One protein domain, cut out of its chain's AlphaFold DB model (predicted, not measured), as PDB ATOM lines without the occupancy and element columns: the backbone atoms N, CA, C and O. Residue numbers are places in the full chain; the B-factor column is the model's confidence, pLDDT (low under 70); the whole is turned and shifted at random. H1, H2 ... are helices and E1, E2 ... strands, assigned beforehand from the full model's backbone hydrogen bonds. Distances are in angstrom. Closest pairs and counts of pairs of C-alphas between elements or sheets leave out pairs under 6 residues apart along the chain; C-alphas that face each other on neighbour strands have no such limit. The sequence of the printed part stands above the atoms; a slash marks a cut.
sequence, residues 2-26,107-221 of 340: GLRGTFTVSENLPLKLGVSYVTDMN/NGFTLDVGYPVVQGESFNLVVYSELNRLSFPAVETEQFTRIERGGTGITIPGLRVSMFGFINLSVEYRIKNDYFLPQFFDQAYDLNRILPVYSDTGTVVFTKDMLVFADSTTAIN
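AT A GLANCE: This is residues 2 to 26 and 107 to 221 of the 340 residues of an uncharacterized protein of Dehalococcoidia bacterium (UniProt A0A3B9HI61). One long, twisted and curled sheet of six strands, E1 to E6, makes the main body, with a slender two-strand hairpin, E7 and E8, sticking out past one end of it with residues 198 to 203. The link after E6, residues 179 to 188, runs back across the sheet near that end to the very short helix H1, which leads into the hairpin; after the hairpin the short helix H2 lies between it and the sheet, and the short helix H3 sits by the last residue of E6, away from the hairpin. The printed part has 140 residues with eight named strands and three named helices, in the order E1 E2 E3 E4 E5 E6 H1 E7 E8 H2 H3, and its class is mostly strand. The large sheet has the order E1 - E2 - E3 - E4 - E5 - E6 and the small one E7 - E8, both antiparallel throughout. The whole is loose, with a radius of gyration of the C-alphas of 19.3 A, and spans 63 by 29 by 27 A, the hairpin adding to the length.

IN THESE COORDINATES: E1 is residues 2 to 8, beginning at C-alpha 2 at (2.901, 16.801, 36.518), and is 20.7 A long. E2, residues 16 to 24, is 27.0 A long. After the cut, E3 covers residues 107 to 118 over 34.7 A, and E4 covers residues 123 to 136 over 41.1 A. E5, residues 149 to 163, is 40.6 A from first to last C-alpha and bends by 56 degrees at residue 157. E6, residues 167 to 178, is 34.0 A long and ends at C-alpha 178 at (-4.966, 6.805, 17.435). H1 is residues 189 to 192, E7 residues 194 to 199 and E8 residues 202 to 207, the two strands 16.4 A and 16.9 A long. H2 is residues 208 to 212, and H3 is residues 216 to 219, ending at C-alpha 219 at (-7.251, 3.286, 17.682).

HOW THE PARTS SIT: E1 is an edge strand of the large sheet and forms a hairpin with E2 at 173 degrees, with N 5 and O 19 2.8 A apart. E2 and E3 are antiparallel at 160 degrees, with N 18 and O 112 at 2.8 A. E3, E4, E5 and E6 form a meander, each strand the antiparallel neighbour of the one before. N 111 and O 131 are 2.8 A apart between E3 and E4, N 132 and O 153 2.8 A between E4 and E5, and N 161 and O 169 2.8 A between E5 and E6, the other edge strand. H3 only grazes this sheet with its residues 217 to 219; the closest C-alphas of E6 and H3 are those of Asp 178 and Ala 219, 4.2 A apart. H2 only grazes it with residues 209 to 210, and H1 is not on it. H1 and H2 are close but not clearly touching, with the C-alphas of Asn 192 and Lys 208 closest at 6.3 A. The hairpin E7 and E8 is antiparallel at 158 degrees, with N 197 and O 204 at 2.8 A; both strands are apart from E6, for instance. In H2 the O i to N i+4 pair is within hydrogen-bond range, while H1 and H3 are too short for such a pair.

THE WHOLE: The C-alphas farthest apart are those of Asn 12 and Asp 200, 66.8 A. Residues 27 to 106 are not printed, and C-alphas 26 and 107 are 10.4 A apart across this cut. The long link is that from E4 to E5, residues 137 to 148, in which residues 139 to 140 pair with residues 145 to 146, antiparallel. The mean pLDDT of the printed part is 94.4, and no printed residue is under 70.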
ATOM      1  N   GLY A   2       3.457  15.904  37.536       92.06
ATOM      2  CA  GLY A   2       2.901  16.801  36.518       92.06
ATOM      3  C   GLY A   2       3.289  18.261  36.741       92.06
ATOM      4  O   GLY A   2       3.442  18.699  37.878       92.06
ATOM      5  N   LEU A   3       3.459  19.008  35.652       96.19
ATOM      6  CA  LEU A   3       3.782  20.432  35.649       96.19
ATOM      7  C   LEU A   3       2.867  21.159  34.660       96.19
ATOM      8  O   LEU A   3       2.621  20.672  33.556       96.19
ATOM      9  N   ARG A   4       2.411  22.357  35.034       96.56
ATOM     10  CA  ARG A   4       1.703  23.277  34.142       96.56
ATOM     11  C   ARG A   4       2.311  24.670  34.222       96.56
ATOM     12  O   ARG A   4       2.480  25.213  35.309       96.56
ATOM     13  N   GLY A   5       2.597  25.251  33.063       96.94
ATOM     14  CA  GLY A   5       2.982  26.647  32.904       96.94
ATOM     15  C   GLY A   5       1.925  27.397  32.104       96.94
ATOM     16  O   GLY A   5       1.359  26.861  31.151       96.94
ATOM     17  N   THR A   6       1.658  28.645  32.478       96.75
ATOM     18  CA  THR A   6       0.747  29.524  31.739       96.75
ATOM     19  C   THR A   6       1.351  30.909  31.593       96.75
ATOM     20  O   THR A   6       1.929  31.432  32.544       96.75
ATOM     21  N   PHE A   7       1.171  31.526  30.433       95.94
ATOM     22  CA  PHE A   7       1.677  32.855  30.119       95.94
ATOM     23  C   PHE A   7       0.594  33.682  29.423       95.94
ATOM     24  O   PHE A   7      -0.058  33.199  28.502       95.94
ATOM     25  N   THR A   8       0.397  34.930  29.853       96.25
ATOM     26  CA  THR A   8      -0.491  35.882  29.163       96.25
ATOM     27  C   THR A   8       0.368  36.873  28.393       96.25
ATOM     28  O   THR A   8       1.233  37.505  28.991       96.25
ATOM     29  N   VAL A   9       0.137  37.006  27.084       94.12
ATOM     30  CA  VAL A   9       1.012  37.773  26.179       94.12
ATOM     31  C   VAL A   9       1.142  39.239  26.593       94.12
ATOM     32  O   VAL A   9       2.252  39.755  26.667       94.12
ATOM     33  N   SER A  10       0.026  39.925  26.845       91.50
ATOM     34  CA  SER A  10       0.007  41.289  27.389       91.50
ATOM     35  C   SER A  10      -1.402  41.668  27.852       91.50
ATOM     36  O   SER A  10      -2.359  40.956  27.565       91.50
ATOM     37  N   GLU A  11      -1.554  42.820  28.505       86.62
ATOM     38  CA  GLU A  11      -2.879  43.373  28.826       86.62
ATOM     39  C   GLU A  11      -3.665  43.788  27.569       86.62
ATOM     40  O   GLU A  11      -4.869  43.569  27.488       86.62
ATOM     41  N   ASN A  12      -2.978  44.322  26.551       89.12
ATOM     42  CA  ASN A  12      -3.601  44.787  25.302       89.12
ATOM     43  C   ASN A  12      -3.982  43.639  24.354       89.12
ATOM     44  O   ASN A  12      -4.863  43.783  23.507       89.12
ATOM     45  N   LEU A  13      -3.308  42.499  24.485       91.19
ATOM     46  CA  LEU A  13      -3.612  41.256  23.790       91.19
ATOM     47  C   LEU A  13      -3.638  40.140  24.841       91.19
ATOM     48  O   LEU A  13      -2.619  39.462  25.011       91.19
ATOM     49  N   PRO A  14      -4.772  39.950  25.551       91.88
ATOM     50  CA  PRO A  14      -4.899  39.008  26.668       91.88
ATOM     51  C   PRO A  14      -4.964  37.541  26.205       91.88
ATOM     52  O   PRO A  14      -5.748  36.742  26.710       91.88
ATOM     53  N   LEU A  15      -4.143  37.180  25.219       95.75
ATOM     54  CA  LEU A  15      -3.954  35.821  24.744       95.75
ATOM     55  C   LEU A  15      -3.203  35.022  25.813       95.75
ATOM     56  O   LEU A  15      -2.083  35.377  26.187       95.75
ATOM     57  N   LYS A  16      -3.823  33.952  26.296       96.94
ATOM     58  CA  LYS A  16      -3.248  33.011  27.255       96.94
ATOM     59  C   LYS A  16      -2.690  31.815  26.505       96.94
ATOM     60  O   LYS A  16      -3.390  31.234  25.684       96.94
ATOM     61  N   LEU A  17      -1.449  31.462  26.798       97.62
ATOM     62  CA  LEU A  17      -0.780  30.260  26.321       97.62
ATOM     63  C   LEU A  17      -0.536  29.347  27.518       97.62
ATOM     64  O   LEU A  17      -0.076  29.813  28.564       97.62
ATOM     65  N   GLY A  18      -0.832  28.067  27.368       97.88
ATOM     66  CA  GLY A  18      -0.620  27.046  28.379       97.88
ATOM     67  C   GLY A  18       0.206  25.894  27.830       97.88
ATOM     68  O   GLY A  18       0.075  25.502  26.670       97.88
ATOM     69  N   VAL A  19       1.078  25.362  28.679       98.06
ATOM     70  CA  VAL A  19       1.816  24.123  28.434       98.06
ATOM     71  C   VAL A  19       1.653  23.248  29.662       98.06
ATOM     72  O   VAL A  19       1.877  23.712  30.781       98.06
ATOM     73  N   SER A  20       1.281  21.989  29.469       97.69
ATOM     74  CA  SER A  20       1.233  21.001  30.546       97.69
ATOM     75  C   SER A  20       1.990  19.746  30.146       97.69
ATOM     76  O   SER A  20       1.961  19.335  28.987       97.69
ATOM     77  N   TYR A  21       2.664  19.135  31.111       97.56
ATOM     78  CA  TYR A  21       3.341  17.857  30.956       97.56
ATOM     79  C   TYR A  21       3.072  16.996  32.184       97.56
ATOM     80  O   TYR A  21       3.205  17.465  33.313       97.56
ATOM     81  N   VAL A  22       2.694  15.743  31.967       97.25
ATOM     82  CA  VAL A  22       2.463  14.745  33.012       97.25
ATOM     83  C   VAL A  22       3.213  13.486  32.620       97.25
ATOM     84  O   VAL A  22       3.213  13.095  31.457       97.25
ATOM     85  N   THR A  23       3.872  12.860  33.582       97.12
ATOM     86  CA  THR A  23       4.582  11.604  33.367       97.12
ATOM     87  C   THR A  23       4.413  10.695  34.573       97.12
ATOM     88  O   THR A  23       4.518  11.133  35.726       97.12
ATOM     89  N   ASP A  24       4.127   9.434  34.291       96.94
ATOM     90  CA  ASP A  24       4.332   8.319  35.196       96.94
ATOM     91  C   ASP A  24       5.596   7.593  34.735       96.94
ATOM     92  O   ASP A  24       5.644   7.070  33.620       96.94
ATOM     93  N   MET A  25       6.637   7.641  35.567       94.94
ATOM     94  CA  MET A  25       7.947   7.069  35.248       94.94
ATOM     95  C   MET A  25       7.956   5.547  35.380       94.94
ATOM     96  O   MET A  25       8.788   4.898  34.749       94.94
ATOM     97  N   ASN A  26       7.049   4.990  36.182       95.12
ATOM     98  CA  ASN A  26       6.829   3.560  36.253       95.12
ATOM     99  C   ASN A  26       5.423   3.269  36.786       95.12
ATOM    100  O   ASN A  26       5.167   3.348  37.988       95.12
ATOM    101  N   ASN A 107       3.221   9.033  29.338       97.94
ATOM    102  CA  ASN A 107       3.433  10.475  29.202       97.94
ATOM    103  C   ASN A 107       2.210  11.177  28.617       97.94
ATOM    104  O   ASN A 107       1.571  10.671  27.693       97.94
ATOM    105  N   GLY A 108       1.943  12.380  29.111       98.00
ATOM    106  CA  GLY A 108       0.931  13.301  28.622       98.00
ATOM    107  C   GLY A 108       1.516  14.689  28.398       98.00
ATOM    108  O   GLY A 108       2.280  15.197  29.214       98.00
ATOM    109  N   PHE A 109       1.150  15.314  27.287       97.94
ATOM    110  CA  PHE A 109       1.576  16.661  26.935       97.94
ATOM    111  C   PHE A 109       0.403  17.457  26.370       97.94
ATOM    112  O   PHE A 109      -0.344  16.941  25.541       97.94
ATOM    113  N   THR A 110       0.280  18.718  26.776       98.12
ATOM    114  CA  THR A 110      -0.773  19.627  26.319       98.12
ATOM    115  C   THR A 110      -0.186  20.984  25.964       98.12
ATOM    116  O   THR A 110       0.591  21.550  26.732       98.12
ATOM    117  N   LEU A 111      -0.615  21.525  24.829       98.31
ATOM    118  CA  LEU A 111      -0.495  22.933  24.470       98.31
ATOM    119  C   LEU A 111      -1.894  23.518  24.346       98.31
ATOM    120  O   LEU A 111      -2.720  22.973  23.617       98.31
ATOM    121  N   ASP A 112      -2.149  24.631  25.019       97.88
ATOM    122  CA  ASP A 112      -3.424  25.333  24.943       97.88
ATOM    123  C   ASP A 112      -3.234  26.822  24.646       97.88
ATOM    124  O   ASP A 112      -2.243  27.447  25.027       97.88
ATOM    125  N   VAL A 113      -4.180  27.386  23.902       98.00
ATOM    126  CA  VAL A 113      -4.267  28.819  23.633       98.00
ATOM    127  C   VAL A 113      -5.693  29.279  23.867       98.00
ATOM    128  O   VAL A 113      -6.634  28.659  23.381       98.00
ATOM    129  N   GLY A 114      -5.865  30.373  24.599       97.88
ATOM    130  CA  GLY A 114      -7.166  30.942  24.923       97.88
ATOM    131  C   GLY A 114      -7.175  32.455  24.764       97.88
ATOM    132  O   GLY A 114      -6.266  33.143  25.218       97.88
ATOM    133  N   TYR A 115      -8.224  32.986  24.149       97.38
ATOM    134  CA  TYR A 115      -8.449  34.415  24.001       97.38
ATOM    135  C   TYR A 115      -9.804  34.801  24.614       97.38
ATOM    136  O   TYR A 115     -10.848  34.329  24.145       97.38
ATOM    137  N   PRO A 116      -9.821  35.637  25.668       96.56
ATOM    138  CA  PRO A 116     -11.054  36.133  26.258       96.56
ATOM    139  C   PRO A 116     -11.635  37.241  25.370       96.56
ATOM    140  O   PRO A 116     -11.213  38.393  25.434       96.56
ATOM    141  N   VAL A 117     -12.604  36.878  24.528       96.50
ATOM    142  CA  VAL A 117     -13.260  37.786  23.573       96.50
ATOM    143  C   VAL A 117     -14.139  38.803  24.293       96.50
ATOM    144  O   VAL A 117     -14.167  39.972  23.921       96.50
ATOM    145  N   VAL A 118     -14.862  38.360  25.326       96.12
ATOM    146  CA  VAL A 118     -15.698  39.225  26.167       96.12
ATOM    147  C   VAL A 118     -15.435  38.888  27.625       96.12
ATOM    148  O   VAL A 118     -15.458  37.714  27.997       96.12
ATOM    149  N   GLN A 119     -15.197  39.920  28.431       93.50
ATOM    150  CA  GLN A 119     -15.046  39.815  29.880       93.50
ATOM    151  C   GLN A 119     -15.988  40.815  30.539       93.50
ATOM    152  O   GLN A 119     -15.843  42.024  30.359       93.50
ATOM    153  N   GLY A 120     -16.968  40.308  31.272       93.88
ATOM    154  CA  GLY A 120     -17.969  41.105  31.959       93.88
ATOM    155  C   GLY A 120     -18.566  40.343  33.134       93.88
ATOM    156  O   GLY A 120     -18.401  39.134  33.273       93.88
ATOM    157  N   GLU A 121     -19.294  41.052  33.991       91.81
ATOM    158  CA  GLU A 121     -19.867  40.455  35.204       91.81
ATOM    159  C   GLU A 121     -20.964  39.430  34.888       91.81
ATOM    160  O   GLU A 121     -21.043  38.376  35.509       91.81
ATOM    161  N   SER A 122     -21.808  39.722  33.893       94.62
ATOM    162  CA  SER A 122     -22.942  38.868  33.508       94.62
ATOM    163  C   SER A 122     -22.681  38.003  32.277       94.62
ATOM    164  O   SER A 122     -23.512  37.163  31.947       94.62
ATOM    165  N   PHE A 123     -21.577  38.212  31.561       97.56
ATOM    166  CA  PHE A 123     -21.280  37.466  30.344       97.56
ATOM    167  C   PHE A 123     -19.775  37.413  30.096       97.56
ATOM    168  O   PHE A 123     -19.123  38.450  29.974       97.56
ATOM    169  N   ASN A 124     -19.251  36.200  29.959       97.75
ATOM    170  CA  ASN A 124     -17.865  35.927  29.611       97.75
ATOM    171  C   ASN A 124     -17.821  34.971  28.421       97.75
ATOM    172  O   ASN A 124     -18.507  33.951  28.427       97.75
ATOM    173  N   LEU A 125     -16.989  35.278  27.426       97.88
ATOM    174  CA  LEU A 125     -16.753  34.435  26.256       97.88
ATOM    175  C   LEU A 125     -15.253  34.259  26.051       97.88
ATOM    176  O   LEU A 125     -14.523  35.231  25.854       97.88
ATOM    177  N   VAL A 126     -14.814  33.005  26.024       98.06
ATOM    178  CA  VAL A 126     -13.444  32.613  25.702       98.06
ATOM    179  C   VAL A 126     -13.469  31.704  24.483       98.06
ATOM    180  O   VAL A 126     -14.197  30.711  24.450       98.06
ATOM    181  N   VAL A 127     -12.649  32.037  23.492       98.38
ATOM    182  CA  VAL A 127     -12.323  31.144  22.378       98.38
ATOM    183  C   VAL A 127     -10.996  30.489  22.710       98.38
ATOM    184  O   VAL A 127     -10.067  31.176  23.127       98.38
ATOM    185  N   TYR A 128     -10.893  29.180  22.546       98.31
ATOM    186  CA  TYR A 128      -9.676  28.452  22.857       98.31
ATOM    187  C   TYR A 128      -9.398  27.339  21.851       98.31
ATOM    188  O   TYR A 128     -10.228  26.998  21.006       98.31
ATOM    189  N   SER A 129      -8.189  26.806  21.887       98.44
ATOM    190  CA  SER A 129      -7.794  25.611  21.152       98.44
ATOM    191  C   SER A 129      -6.760  24.846  21.956       98.44
ATOM    192  O   SER A 129      -5.978  25.445  22.693       98.44
ATOM    193  N   GLU A 130      -6.767  23.527  21.816       98.06
ATOM    194  CA  GLU A 130      -5.909  22.628  22.585       98.06
ATOM    195  C   GLU A 130      -5.318  21.560  21.669       98.06
ATOM    196  O   GLU A 130      -5.997  21.048  20.778       98.06
ATOM    197  N   LEU A 131      -4.059  21.209  21.908       98.38
ATOM    198  CA  LEU A 131      -3.371  20.062  21.336       98.38
ATOM    199  C   LEU A 131      -2.868  19.205  22.490       98.38
ATOM    200  O   LEU A 131      -2.008  19.627  23.256       98.38
ATOM    201  N   ASN A 132      -3.377  17.987  22.575       98.31
ATOM    202  CA  ASN A 132      -3.026  17.006  23.586       98.31
ATOM    203  C   ASN A 132      -2.339  15.811  22.921       98.31
ATOM    204  O   ASN A 132      -2.723  15.400  21.824       98.31
ATOM    205  N   ARG A 133      -1.350  15.226  23.594       98.25
ATOM    206  CA  ARG A 133      -0.648  14.017  23.162       98.25
ATOM    207  C   ARG A 133      -0.462  13.070  24.338       98.25
ATOM    208  O   ARG A 133      -0.045  13.503  25.407       98.25
ATOM    209  N   LEU A 134      -0.723  11.788  24.104       98.31
ATOM    210  CA  LEU A 134      -0.349  10.693  24.996       98.31
ATOM    211  C   LEU A 134       0.706   9.814  24.318       98.31
ATOM    212  O   LEU A 134       0.679   9.648  23.095       98.31
ATOM    213  N   SER A 135       1.638   9.278  25.102       97.81
ATOM    214  CA  SER A 135       2.729   8.426  24.622       97.81
ATOM    215  C   SER A 135       3.042   7.327  25.632       97.81
ATOM    216  O   SER A 135       3.312   7.616  26.799       97.81
ATOM    217  N   PHE A 136       3.067   6.091  25.149       97.62
ATOM    218  CA  PHE A 136       3.280   4.861  25.904       97.62
ATOM    219  C   PHE A 136       4.379   4.056  25.193       97.62
ATOM    220  O   PHE A 136       4.086   3.366  24.217       97.62
ATOM    221  N   PRO A 137       5.653   4.193  25.600       97.06
ATOM    222  CA  PRO A 137       6.764   3.478  24.969       97.06
ATOM    223  C   PRO A 137       6.605   1.955  25.045       97.06
ATOM    224  O   PRO A 137       6.006   1.444  25.995       97.06
ATOM    225  N   ALA A 138       7.168   1.228  24.081       96.50
ATOM    226  CA  ALA A 138       7.223  -0.228  24.170       96.50
ATOM    227  C   ALA A 138       8.023  -0.679  25.405       96.50
ATOM    228  O   ALA A 138       8.964  -0.003  25.824       96.50
ATOM    229  N   VAL A 139       7.638  -1.822  25.967       94.88
ATOM    230  CA  VAL A 139       8.377  -2.530  27.016       94.88
ATOM    231  C   VAL A 139       8.531  -3.966  26.540       94.88
ATOM    232  O   VAL A 139       7.537  -4.590  26.173       94.88
ATOM    233  N   GLU A 140       9.759  -4.464  26.504       94.19
ATOM    234  CA  GLU A 140      10.074  -5.833  26.100       94.19
ATOM    235  C   GLU A 140      11.132  -6.369  27.063       94.19
ATOM    236  O   GLU A 140      12.300  -5.985  27.000       94.19
ATOM    237  N   THR A 141      10.684  -7.194  28.003       91.12
ATOM    238  CA  THR A 141      11.500  -7.895  28.999       91.12
ATOM    239  C   THR A 141      11.132  -9.379  28.981       91.12
ATOM    240  O   THR A 141      10.168  -9.780  28.323       91.12
ATOM    241  N   GLU A 142      11.870 -10.208  29.721       87.44
ATOM    242  CA  GLU A 142      11.540 -11.634  29.864       87.44
ATOM    243  C   GLU A 142      10.188 -11.856  30.563       87.44
ATOM    244  O   GLU A 142       9.483 -12.819  30.266       87.44
ATOM    245  N   GLN A 143       9.799 -10.936  31.451       86.31
ATOM    246  CA  GLN A 143       8.603 -11.048  32.288       86.31
ATOM    247  C   GLN A 143       7.394 -10.278  31.731       86.31
ATOM    248  O   GLN A 143       6.258 -10.541  32.131       86.31
ATOM    249  N   PHE A 144       7.600  -9.315  30.825       90.62
ATOM    250  CA  PHE A 144       6.532  -8.428  30.372       90.62
ATOM    251  C   PHE A 144       6.736  -7.882  28.957       90.62
ATOM    252  O   PHE A 144       7.810  -7.434  28.559       90.62
ATOM    253  N   THR A 145       5.644  -7.841  28.189       91.75
ATOM    254  CA  THR A 145       5.623  -7.231  26.857       91.75
ATOM    255  C   THR A 145       4.457  -6.261  26.715       91.75
ATOM    256  O   THR A 145       3.293  -6.608  26.918       91.75
ATOM    257  N   ARG A 146       4.766  -5.042  26.276       93.06
ATOM    258  CA  ARG A 146       3.802  -4.009  25.902       93.06
ATOM    259  C   ARG A 146       4.239  -3.346  24.606       93.06
ATOM    260  O   ARG A 146       5.345  -2.827  24.508       93.06
ATOM    261  N   ILE A 147       3.337  -3.301  23.631       93.81
ATOM    262  CA  ILE A 147       3.572  -2.590  22.370       93.81
ATOM    263  C   ILE A 147       3.556  -1.070  22.571       93.81
ATOM    264  O   ILE A 147       2.816  -0.556  23.411       93.81
ATOM    265  N   GLU A 148       4.329  -0.344  21.761       96.31
ATOM    266  CA  GLU A 148       4.271   1.118  21.738       96.31
ATOM    267  C   GLU A 148       2.869   1.596  21.332       96.31
ATOM    268  O   GLU A 148       2.267   1.094  20.377       96.31
ATOM    269  N   ARG A 149       2.350   2.600  22.043       96.00
ATOM    270  CA  ARG A 149       1.104   3.288  21.698       96.00
ATOM    271  C   ARG A 149       1.251   4.790  21.862       96.00
ATOM    272  O   ARG A 149       1.990   5.294  22.702       96.00
ATOM    273  N   GLY A 150       0.470   5.529  21.092       97.31
ATOM    274  CA  GLY A 150       0.379   6.971  21.219       97.31
ATOM    275  C   GLY A 150      -0.858   7.495  20.520       97.31
ATOM    276  O   GLY A 150      -1.461   6.806  19.697       97.31
ATOM    277  N   GLY A 151      -1.244   8.713  20.866       97.69
ATOM    278  CA  GLY A 151      -2.389   9.359  20.245       97.69
ATOM    279  C   GLY A 151      -2.423  10.850  20.503       97.69
ATOM    280  O   GLY A 151      -1.732  11.372  21.383       97.69
ATOM    281  N   THR A 152      -3.240  11.541  19.713       98.38
ATOM    282  CA  THR A 152      -3.432  12.988  19.829       98.38
ATOM    283  C   THR A 152      -4.902  13.363  19.945       98.38
ATOM    284  O   THR A 152      -5.774  12.724  19.359       98.38
ATOM    285  N   GLY A 153      -5.173  14.419  20.706       98.06
ATOM    286  CA  GLY A 153      -6.492  15.015  20.868       98.06
ATOM    287  C   GLY A 153      -6.420  16.511  20.613       98.06
ATOM    288  O   GLY A 153      -5.727  17.225  21.333       98.06
ATOM    289  N   ILE A 154      -7.123  16.992  19.597       98.44
ATOM    290  CA  ILE A 154      -7.142  18.399  19.197       98.44
ATOM    291  C   ILE A 154      -8.541  18.954  19.428       98.44
ATOM    292  O   ILE A 154      -9.518  18.358  18.979       98.44
ATOM    293  N   THR A 155      -8.628  20.122  20.052       98.31
ATOM    294  CA  THR A 155      -9.855  20.920  20.128       98.31
ATOM    295  C   THR A 155      -9.647  22.194  19.324       98.31
ATOM    296  O   THR A 155      -8.793  23.007  19.679       98.31
ATOM    297  N   ILE A 156     -10.399  22.372  18.234       97.19
ATOM    298  CA  ILE A 156     -10.313  23.569  17.390       97.19
ATOM    299  C   ILE A 156     -11.587  23.812  16.551       97.19
ATOM    300  O   ILE A 156     -11.896  23.016  15.664       97.19
ATOM    301  N   PRO A 157     -12.290  24.947  16.732       96.62
ATOM    302  CA  PRO A 157     -12.232  25.838  17.889       96.62
ATOM    303  C   PRO A 157     -12.970  25.239  19.099       96.62
ATOM    304  O   PRO A 157     -13.908  24.453  18.958       96.62
ATOM    305  N   GLY A 158     -12.563  25.662  20.290       98.06
ATOM    306  CA  GLY A 158     -13.320  25.545  21.529       98.06
ATOM    307  C   GLY A 158     -13.927  26.893  21.907       98.06
ATOM    308  O   GLY A 158     -13.300  27.942  21.758       98.06
ATOM    309  N   LEU A 159     -15.156  26.873  22.400       98.31
ATOM    310  CA  LEU A 159     -15.875  28.025  22.926       98.31
ATOM    311  C   LEU A 159     -16.276  27.722  24.362       98.31
ATOM    312  O   LEU A 159     -16.786  26.638  24.661       98.31
ATOM    313  N   ARG A 160     -16.055  28.682  25.253       98.06
ATOM    314  CA  ARG A 160     -16.538  28.645  26.632       98.06
ATOM    315  C   ARG A 160     -17.286  29.930  26.923       98.06
ATOM    316  O   ARG A 160     -16.739  31.017  26.749       98.06
ATOM    317  N   VAL A 161     -18.524  29.786  27.367       98.19
ATOM    318  CA  VAL A 161     -19.415  30.884  27.718       98.19
ATOM    319  C   VAL A 161     -19.839  30.716  29.167       98.19
ATOM    320  O   VAL A 161     -20.256  29.632  29.565       98.19
ATOM    321  N   SER A 162     -19.762  31.791  29.942       97.50
ATOM    322  CA  SER A 162     -20.386  31.874  31.261       97.50
ATOM    323  C   SER A 162     -21.358  33.046  31.265       97.50
ATOM    324  O   SER A 162     -21.000  34.137  30.818       97.50
ATOM    325  N   MET A 163     -22.593  32.822  31.713       96.88
ATOM    326  CA  MET A 163     -23.649  33.835  31.739       96.88
ATOM    327  C   MET A 163     -24.273  33.919  33.128       96.88
ATOM    328  O   MET A 163     -24.599  32.900  33.738       96.88
ATOM    329  N   PHE A 164     -24.452  35.148  33.606       94.75
ATOM    330  CA  PHE A 164     -25.112  35.515  34.861       94.75
ATOM    331  C   PHE A 164     -24.543  34.850  36.130       94.75
ATOM    332  O   PHE A 164     -25.170  34.904  37.182       94.75
ATOM    333  N   GLY A 165     -23.374  34.211  36.037       91.31
ATOM    334  CA  GLY A 165     -22.745  33.465  37.128       91.31
ATOM    335  C   GLY A 165     -23.348  32.084  37.409       91.31
ATOM    336  O   GLY A 165     -22.812  31.383  38.255       91.31
ATOM    337  N   PHE A 166     -24.416  31.678  36.711       94.69
ATOM    338  CA  PHE A 166     -25.090  30.395  36.953       94.69
ATOM    339  C   PHE A 166     -25.282  29.531  35.705       94.69
ATOM    340  O   PHE A 166     -25.779  28.417  35.823       94.69
ATOM    341  N   ILE A 167     -24.930  30.013  34.509       97.25
ATOM    342  CA  ILE A 167     -24.976  29.221  33.273       97.25
ATOM    343  C   ILE A 167     -23.565  29.085  32.727       97.25
ATOM    344  O   ILE A 167     -22.904  30.090  32.469       97.25
ATOM    345  N   ASN A 168     -23.134  27.855  32.472       97.56
ATOM    346  CA  ASN A 168     -21.847  27.554  31.857       97.56
ATOM    347  C   ASN A 168     -22.068  26.689  30.615       97.56
ATOM    348  O   ASN A 168     -22.612  25.596  30.708       97.56
ATOM    349  N   LEU A 169     -21.655  27.165  29.446       98.12
ATOM    350  CA  LEU A 169     -21.759  26.446  28.177       98.12
ATOM    351  C   LEU A 169     -20.356  26.251  27.601       98.12
ATOM    352  O   LEU A 169     -19.566  27.194  27.547       98.12
ATOM    353  N   SER A 170     -20.055  25.055  27.106       98.12
ATOM    354  CA  SER A 170     -18.903  24.838  26.237       98.12
ATOM    355  C   SER A 170     -19.319  24.132  24.961       98.12
ATOM    356  O   SER A 170     -20.166  23.245  24.985       98.12
ATOM    357  N   VAL A 171     -18.739  24.548  23.841       98.44
ATOM    358  CA  VAL A 171     -18.911  23.902  22.540       98.44
ATOM    359  C   VAL A 171     -17.539  23.758  21.914       98.44
ATOM    360  O   VAL A 171     -16.772  24.712  21.865       98.44
ATOM    361  N   GLU A 172     -17.225  22.568  21.436       98.50
ATOM    362  CA  GLU A 172     -15.912  22.209  20.927       98.50
ATOM    363  C   GLU A 172     -16.062  21.400  19.645       98.50
ATOM    364  O   GLU A 172     -16.928  20.529  19.541       98.50
ATOM    365  N   TYR A 173     -15.185  21.647  18.679       98.44
ATOM    366  CA  TYR A 173     -14.923  20.679  17.622       98.44
ATOM    367  C   TYR A 173     -13.646  19.913  17.964       98.44
ATOM    368  O   TYR A 173     -12.578  20.506  18.121       98.44
ATOM    369  N   ARG A 174     -13.776  18.597  18.122       98.00
ATOM    370  CA  ARG A 174     -12.727  17.693  18.598       98.00
ATOM    371  C   ARG A 174     -12.247  16.785  17.476       98.00
ATOM    372  O   ARG A 174     -13.043  16.313  16.667       98.00
ATOM    373  N   ILE A 175     -10.953  16.496  17.471       98.19
ATOM    374  CA  ILE A 175     -10.297  15.522  16.597       98.19
ATOM    375  C   ILE A 175      -9.460  14.611  17.493       98.19
ATOM    376  O   ILE A 175      -8.559  15.079  18.182       98.19
ATOM    377  N   LYS A 176      -9.758  13.318  17.489       96.88
ATOM    378  CA  LYS A 176      -9.011  12.266  18.180       96.88
ATOM    379  C   LYS A 176      -8.300  11.426  17.126       96.88
ATOM    380  O   LYS A 176      -8.973  10.891  16.245       96.88
ATOM    381  N   ASN A 177      -6.995  11.242  17.281       97.44
ATOM    382  CA  ASN A 177      -6.218  10.304  16.479       97.44
ATOM    383  C   ASN A 177      -5.591   9.216  17.354       97.44
ATOM    384  O   ASN A 177      -5.091   9.517  18.444       97.44
ATOM    385  N   ASP A 178      -5.598   7.986  16.847       96.44
ATOM    386  CA  ASP A 178      -4.966   6.805  17.435       96.44
ATOM    387  C   ASP A 178      -5.369   6.605  18.910       96.44
ATOM    388  O   ASP A 178      -6.526   6.834  19.282       96.44
ATOM    389  N   TYR A 179      -4.434   6.198  19.773       96.19
ATOM    390  CA  TYR A 179      -4.662   5.855  21.180       96.19
ATOM    391  C   TYR A 179      -4.704   7.089  22.092       96.19
ATOM    392  O   TYR A 179      -3.928   7.231  23.039       96.19
ATOM    393  N   PHE A 180      -5.604   8.025  21.790       95.94
ATOM    394  CA  PHE A 180      -5.881   9.166  22.655       95.94
ATOM    395  C   PHE A 180      -7.125   8.928  23.509       95.94
ATOM    396  O   PHE A 180      -8.219   8.715  22.983       95.94
ATOM    397  N   LEU A 181      -6.954   9.042  24.825       93.75
ATOM    398  CA  LEU A 181      -8.028   8.995  25.806       93.75
ATOM    399  C   LEU A 181      -8.071  10.322  26.581       93.75
ATOM    400  O   LEU A 181      -7.108  10.643  27.285       93.75
ATOM    401  N   PRO A 182      -9.159  11.108  26.491       91.69
ATOM    402  CA  PRO A 182      -9.307  12.277  27.348       91.69
ATOM    403  C   PRO A 182      -9.344  11.842  28.818       91.69
ATOM    404  O   PRO A 182      -9.939  10.820  29.143       91.69
ATOM    405  N   GLN A 183      -8.734  12.635  29.704       92.88
ATOM    406  CA  GLN A 183      -8.656  12.347  31.146       92.88
ATOM    407  C   GLN A 183      -7.946  11.022  31.486       92.88
ATOM    408  O   GLN A 183      -8.257  10.397  32.489       92.88
ATOM    409  N   PHE A 184      -6.964  10.589  30.681       95.62
ATOM    410  CA  PHE A 184      -6.165   9.402  31.012       95.62
ATOM    411  C   PHE A 184      -5.527   9.492  32.413       95.62
ATOM    412  O   PHE A 184      -5.644   8.557  33.202       95.62
ATOM    413  N   PHE A 185      -4.926  10.642  32.740       95.38
ATOM    414  CA  PHE A 185      -4.471  10.987  34.091       95.38
ATOM    415  C   PHE A 185      -5.614  11.652  34.875       95.38
ATOM    416  O   PHE A 185      -5.636  12.872  35.051       95.38
ATOM    417  N   ASP A 186      -6.613  10.858  35.255       93.69
ATOM    418  CA  ASP A 186      -7.730  11.281  36.106       93.69
ATOM    419  C   ASP A 186      -7.354  11.258  37.601       93.69
ATOM    420  O   ASP A 186      -6.264  10.847  37.990       93.69
ATOM    421  N   GLN A 187      -8.265  11.709  38.466       89.25
ATOM    422  CA  GLN A 187      -8.055  11.691  39.922       89.25
ATOM    423  C   GLN A 187      -7.922  10.275  40.498       89.25
ATOM    424  O   GLN A 187      -7.362  10.103  41.574       89.25
ATOM    425  N   ALA A 188      -8.436   9.266  39.792       91.19
ATOM    426  CA  ALA A 188      -8.330   7.869  40.183       91.19
ATOM    427  C   ALA A 188      -7.101   7.186  39.562       91.19
ATOM    428  O   ALA A 188      -6.967   5.971  39.696       91.19
ATOM    429  N   TYR A 189      -6.218   7.935  38.885       94.06
ATOM    430  CA  TYR A 189      -5.111   7.373  38.120       94.06
ATOM    431  C   TYR A 189      -4.211   6.508  38.995       94.06
ATOM    432  O   TYR A 189      -3.920   5.377  38.630       94.06
ATOM    433  N   ASP A 190      -3.850   6.979  40.188       90.75
ATOM    434  CA  ASP A 190      -2.983   6.216  41.090       90.75
ATOM    435  C   ASP A 190      -3.617   4.889  41.537       90.75
ATOM    436  O   ASP A 190      -2.902   3.915  41.758       90.75
ATOM    437  N   LEU A 191      -4.953   4.820  41.599       89.25
ATOM    438  CA  LEU A 191      -5.699   3.607  41.954       89.25
ATOM    439  C   LEU A 191      -5.894   2.652  40.771       89.25
ATOM    440  O   LEU A 191      -6.068   1.458  40.978       89.25
ATOM    441  N   ASN A 192      -5.933   3.172  39.541       92.00
ATOM    442  CA  ASN A 192      -6.275   2.397  38.345       92.00
ATOM    443  C   ASN A 192      -5.142   2.299  37.315       92.00
ATOM    444  O   ASN A 192      -5.352   1.722  36.247       92.00
ATOM    445  N   ARG A 193      -3.949   2.833  37.613       94.38
ATOM    446  CA  ARG A 193      -2.769   2.748  36.738       94.38
ATOM    447  C   ARG A 193      -2.324   1.311  36.504       94.38
ATOM    448  O   ARG A 193      -1.725   1.056  35.457       94.38
ATOM    449  N   ILE A 194      -2.667   0.408  37.428       94.31
ATOM    450  CA  ILE A 194      -2.368  -1.019  37.386       94.31
ATOM    451  C   ILE A 194      -3.505  -1.887  37.904       94.31
ATOM    452  O   ILE A 194      -4.221  -1.509  38.828       94.31
ATOM    453  N   LEU A 195      -3.615  -3.079  37.318       92.69
ATOM    454  CA  LEU A 195      -4.514  -4.134  37.752       92.69
ATOM    455  C   LEU A 195      -3.812  -5.503  37.690       92.69
ATOM    456  O   LEU A 195      -3.521  -5.972  36.584       92.69
ATOM    457  N   PRO A 196      -3.571  -6.168  38.832       90.88
ATOM    458  CA  PRO A 196      -3.239  -7.586  38.851       90.88
ATOM    459  C   PRO A 196      -4.498  -8.434  38.618       90.88
ATOM    460  O   PRO A 196      -5.545  -8.207  39.230       90.88
ATOM    461  N   VAL A 197      -4.400  -9.415  37.725       89.12
ATOM    462  CA  VAL A 197      -5.456 -10.386  37.418       89.12
ATOM    463  C   VAL A 197      -4.966 -11.773  37.808       89.12
ATOM    464  O   VAL A 197      -4.002 -12.280  37.238       89.12
ATOM    465  N   TYR A 198      -5.650 -12.379  38.776       88.75
ATOM    466  CA  TYR A 198      -5.328 -13.700  39.313       88.75
ATOM    467  C   TYR A 198      -6.030 -14.796  38.512       88.75
ATOM    468  O   TYR A 198      -7.223 -14.695  38.215       88.75
ATOM    469  N   SER A 199      -5.296 -15.853  38.183       85.25
ATOM    470  CA  SER A 199      -5.807 -17.040  37.502       85.25
ATOM    471  C   SER A 199      -5.163 -18.304  38.066       85.25
ATOM    472  O   SER A 199      -4.118 -18.233  38.709       85.25
ATOM    473  N   ASP A 200      -5.743 -19.467  37.762       81.88
ATOM    474  CA  ASP A 200      -5.167 -20.769  38.134       81.88
ATOM    475  C   ASP A 200      -3.766 -20.985  37.528       81.88
ATOM    476  O   ASP A 200      -2.974 -21.770  38.039       81.88
ATOM    477  N   THR A 201      -3.455 -20.277  36.437       76.06
ATOM    478  CA  THR A 201      -2.167 -20.324  35.731       76.06
ATOM    479  C   THR A 201      -1.166 -19.261  36.198       76.06
ATOM    480  O   THR A 201      -0.088 -19.162  35.622       76.06
ATOM    481  N   GLY A 202      -1.514 -18.454  37.207       80.19
ATOM    482  CA  GLY A 202      -0.669 -17.387  37.750       80.19
ATOM    483  C   GLY A 202      -1.310 -15.999  37.693       80.19
ATOM    484  O   GLY A 202      -2.476 -15.833  37.318       80.19
ATOM    485  N   THR A 203      -0.534 -14.989  38.076       86.38
ATOM    486  CA  THR A 203      -0.964 -13.584  38.131       86.38
ATOM    487  C   THR A 203      -0.396 -12.811  36.945       86.38
ATOM    488  O   THR A 203       0.808 -12.835  36.708       86.38
ATOM    489  N   VAL A 204      -1.251 -12.090  36.216       87.19
ATOM    490  CA  VAL A 204      -0.844 -11.200  35.114       87.19
ATOM    491  C   VAL A 204      -1.114  -9.753  35.504       87.19
ATOM    492  O   VAL A 204      -2.210  -9.427  35.961       87.19
ATOM    493  N   VAL A 205      -0.137  -8.870  35.301       90.81
ATOM    494  CA  VAL A 205      -0.279  -7.434  35.580       90.81
ATOM    495  C   VAL A 205      -0.601  -6.680  34.300       90.81
ATOM    496  O   VAL A 205       0.101  -6.805  33.298       90.81
ATOM    497  N   PHE A 206      -1.636  -5.846  34.345       93.31
ATOM    498  CA  PHE A 206      -1.976  -4.933  33.261       93.31
ATOM    499  C   PHE A 206      -1.826  -3.486  33.703       93.31
ATOM    500  O   PHE A 206      -2.299  -3.100  34.772       93.31
ATOM    501  N   THR A 207      -1.242  -2.657  32.844       95.31
ATOM    502  CA  THR A 207      -1.288  -1.203  33.013       95.31
ATOM    503  C   THR A 207      -2.613  -0.638  32.490       95.31
ATOM    504  O   THR A 207      -3.279  -1.239  31.640       95.31
ATOM    505  N   LYS A 208      -3.010   0.551  32.957       95.06
ATOM    506  CA  LYS A 208      -4.261   1.220  32.536       95.06
ATOM    507  C   LYS A 208      -4.406   1.305  31.020       95.06
ATOM    508  O   LYS A 208      -5.478   1.044  30.482       95.06
ATOM    509  N   ASP A 209      -3.336   1.670  30.321       95.00
ATOM    510  CA  ASP A 209      -3.328   1.786  28.863       95.00
ATOM    511  C   ASP A 209      -3.483   0.425  28.168       95.00
ATOM    512  O   ASP A 209      -4.124   0.352  27.124       95.00
ATOM    513  N   MET A 210      -2.980  -0.676  28.736       94.31
ATOM    514  CA  MET A 210      -3.255  -2.023  28.219       94.31
ATOM    515  C   MET A 210      -4.738  -2.361  28.265       94.31
ATOM    516  O   MET A 210      -5.266  -2.835  27.263       94.31
ATOM    517  N   LEU A 211      -5.399  -2.061  29.382       92.81
ATOM    518  CA  LEU A 211      -6.817  -2.356  29.581       92.81
ATOM    519  C   LEU A 211      -7.710  -1.466  28.720       92.81
ATOM    520  O   LEU A 211      -8.581  -1.958  28.008       92.81
ATOM    521  N   VAL A 212      -7.487  -0.151  28.757       92.06
ATOM    522  CA  VAL A 212      -8.350   0.802  28.046       92.06
ATOM    523  C   VAL A 212      -8.167   0.707  26.530       92.06
ATOM    524  O   VAL A 212      -9.113   0.954  25.788       92.06
ATOM    525  N   PHE A 213      -6.983   0.316  26.052       94.06
ATOM    526  CA  PHE A 213      -6.699   0.150  24.623       94.06
ATOM    527  C   PHE A 213      -6.726  -1.306  24.152       94.06
ATOM    528  O   PHE A 213      -6.195  -1.608  23.082       94.06
ATOM    529  N   ALA A 214      -7.326  -2.210  24.932       89.44
ATOM    530  CA  ALA A 214      -7.514  -3.603  24.529       89.44
ATOM    531  C   ALA A 214      -8.476  -3.731  23.334       89.44
ATOM    532  O   ALA A 214      -8.310  -4.613  22.492       89.44
ATOM    533  N   ASP A 215      -9.461  -2.835  23.238       85.19
ATOM    534  CA  ASP A 215     -10.391  -2.781  22.113       85.19
ATOM    535  C   ASP A 215      -9.736  -2.087  20.906       85.19
ATOM    536  O   ASP A 215      -9.316  -0.925  20.980       85.19
ATOM    537  N   SER A 216      -9.684  -2.793  19.773       78.25
ATOM    538  CA  SER A 216      -9.124  -2.301  18.510       78.25
ATOM    539  C   SER A 216      -9.845  -1.062  17.967       78.25
ATOM    540  O   SER A 216      -9.235  -0.255  17.261       78.25
ATOM    541  N   THR A 217     -11.107  -0.841  18.343       83.94
ATOM    542  CA  THR A 217     -11.855   0.373  17.995       83.94
ATOM    543  C   THR A 217     -11.280   1.626  18.653       83.94
ATOM    544  O   THR A 217     -11.490   2.739  18.166       83.94
ATOM    545  N   THR A 218     -10.471   1.478  19.704       85.12
ATOM    546  CA  THR A 218      -9.877   2.616  20.408       85.12
ATOM    547  C   THR A 218      -8.812   3.328  19.586       85.12
ATOM    548  O   THR A 218      -8.589   4.515  19.796       85.12
ATOM    549  N   ALA A 219      -8.193   2.660  18.610       91.25
ATOM    550  CA  ALA A 219      -7.251   3.286  17.682       91.25
ATOM    551  C   ALA A 219      -7.953   4.092  16.572       91.25
ATOM    552  O   ALA A 219      -7.302   4.816  15.828       91.25
ATOM    553  N   ILE A 220      -9.282   3.994  16.445       93.25
ATOM    554  CA  ILE A 220     -10.012   4.635  15.352       93.25
ATOM    555  C   ILE A 220      -9.961   6.158  15.496       93.25
ATOM    556  O   ILE A 220     -10.266   6.731  16.551       93.25
ATOM    557  N   ASN A 221      -9.618   6.821  14.394       96.69
ATOM    558  CA  ASN A 221      -9.622   8.273  14.302       96.69
ATOM    559  C   ASN A 221     -11.061   8.779  14.258       96.69
ATOM    560  O   ASN A 221     -11.864   8.348  13.431       96.69
TER     561      ASN A 221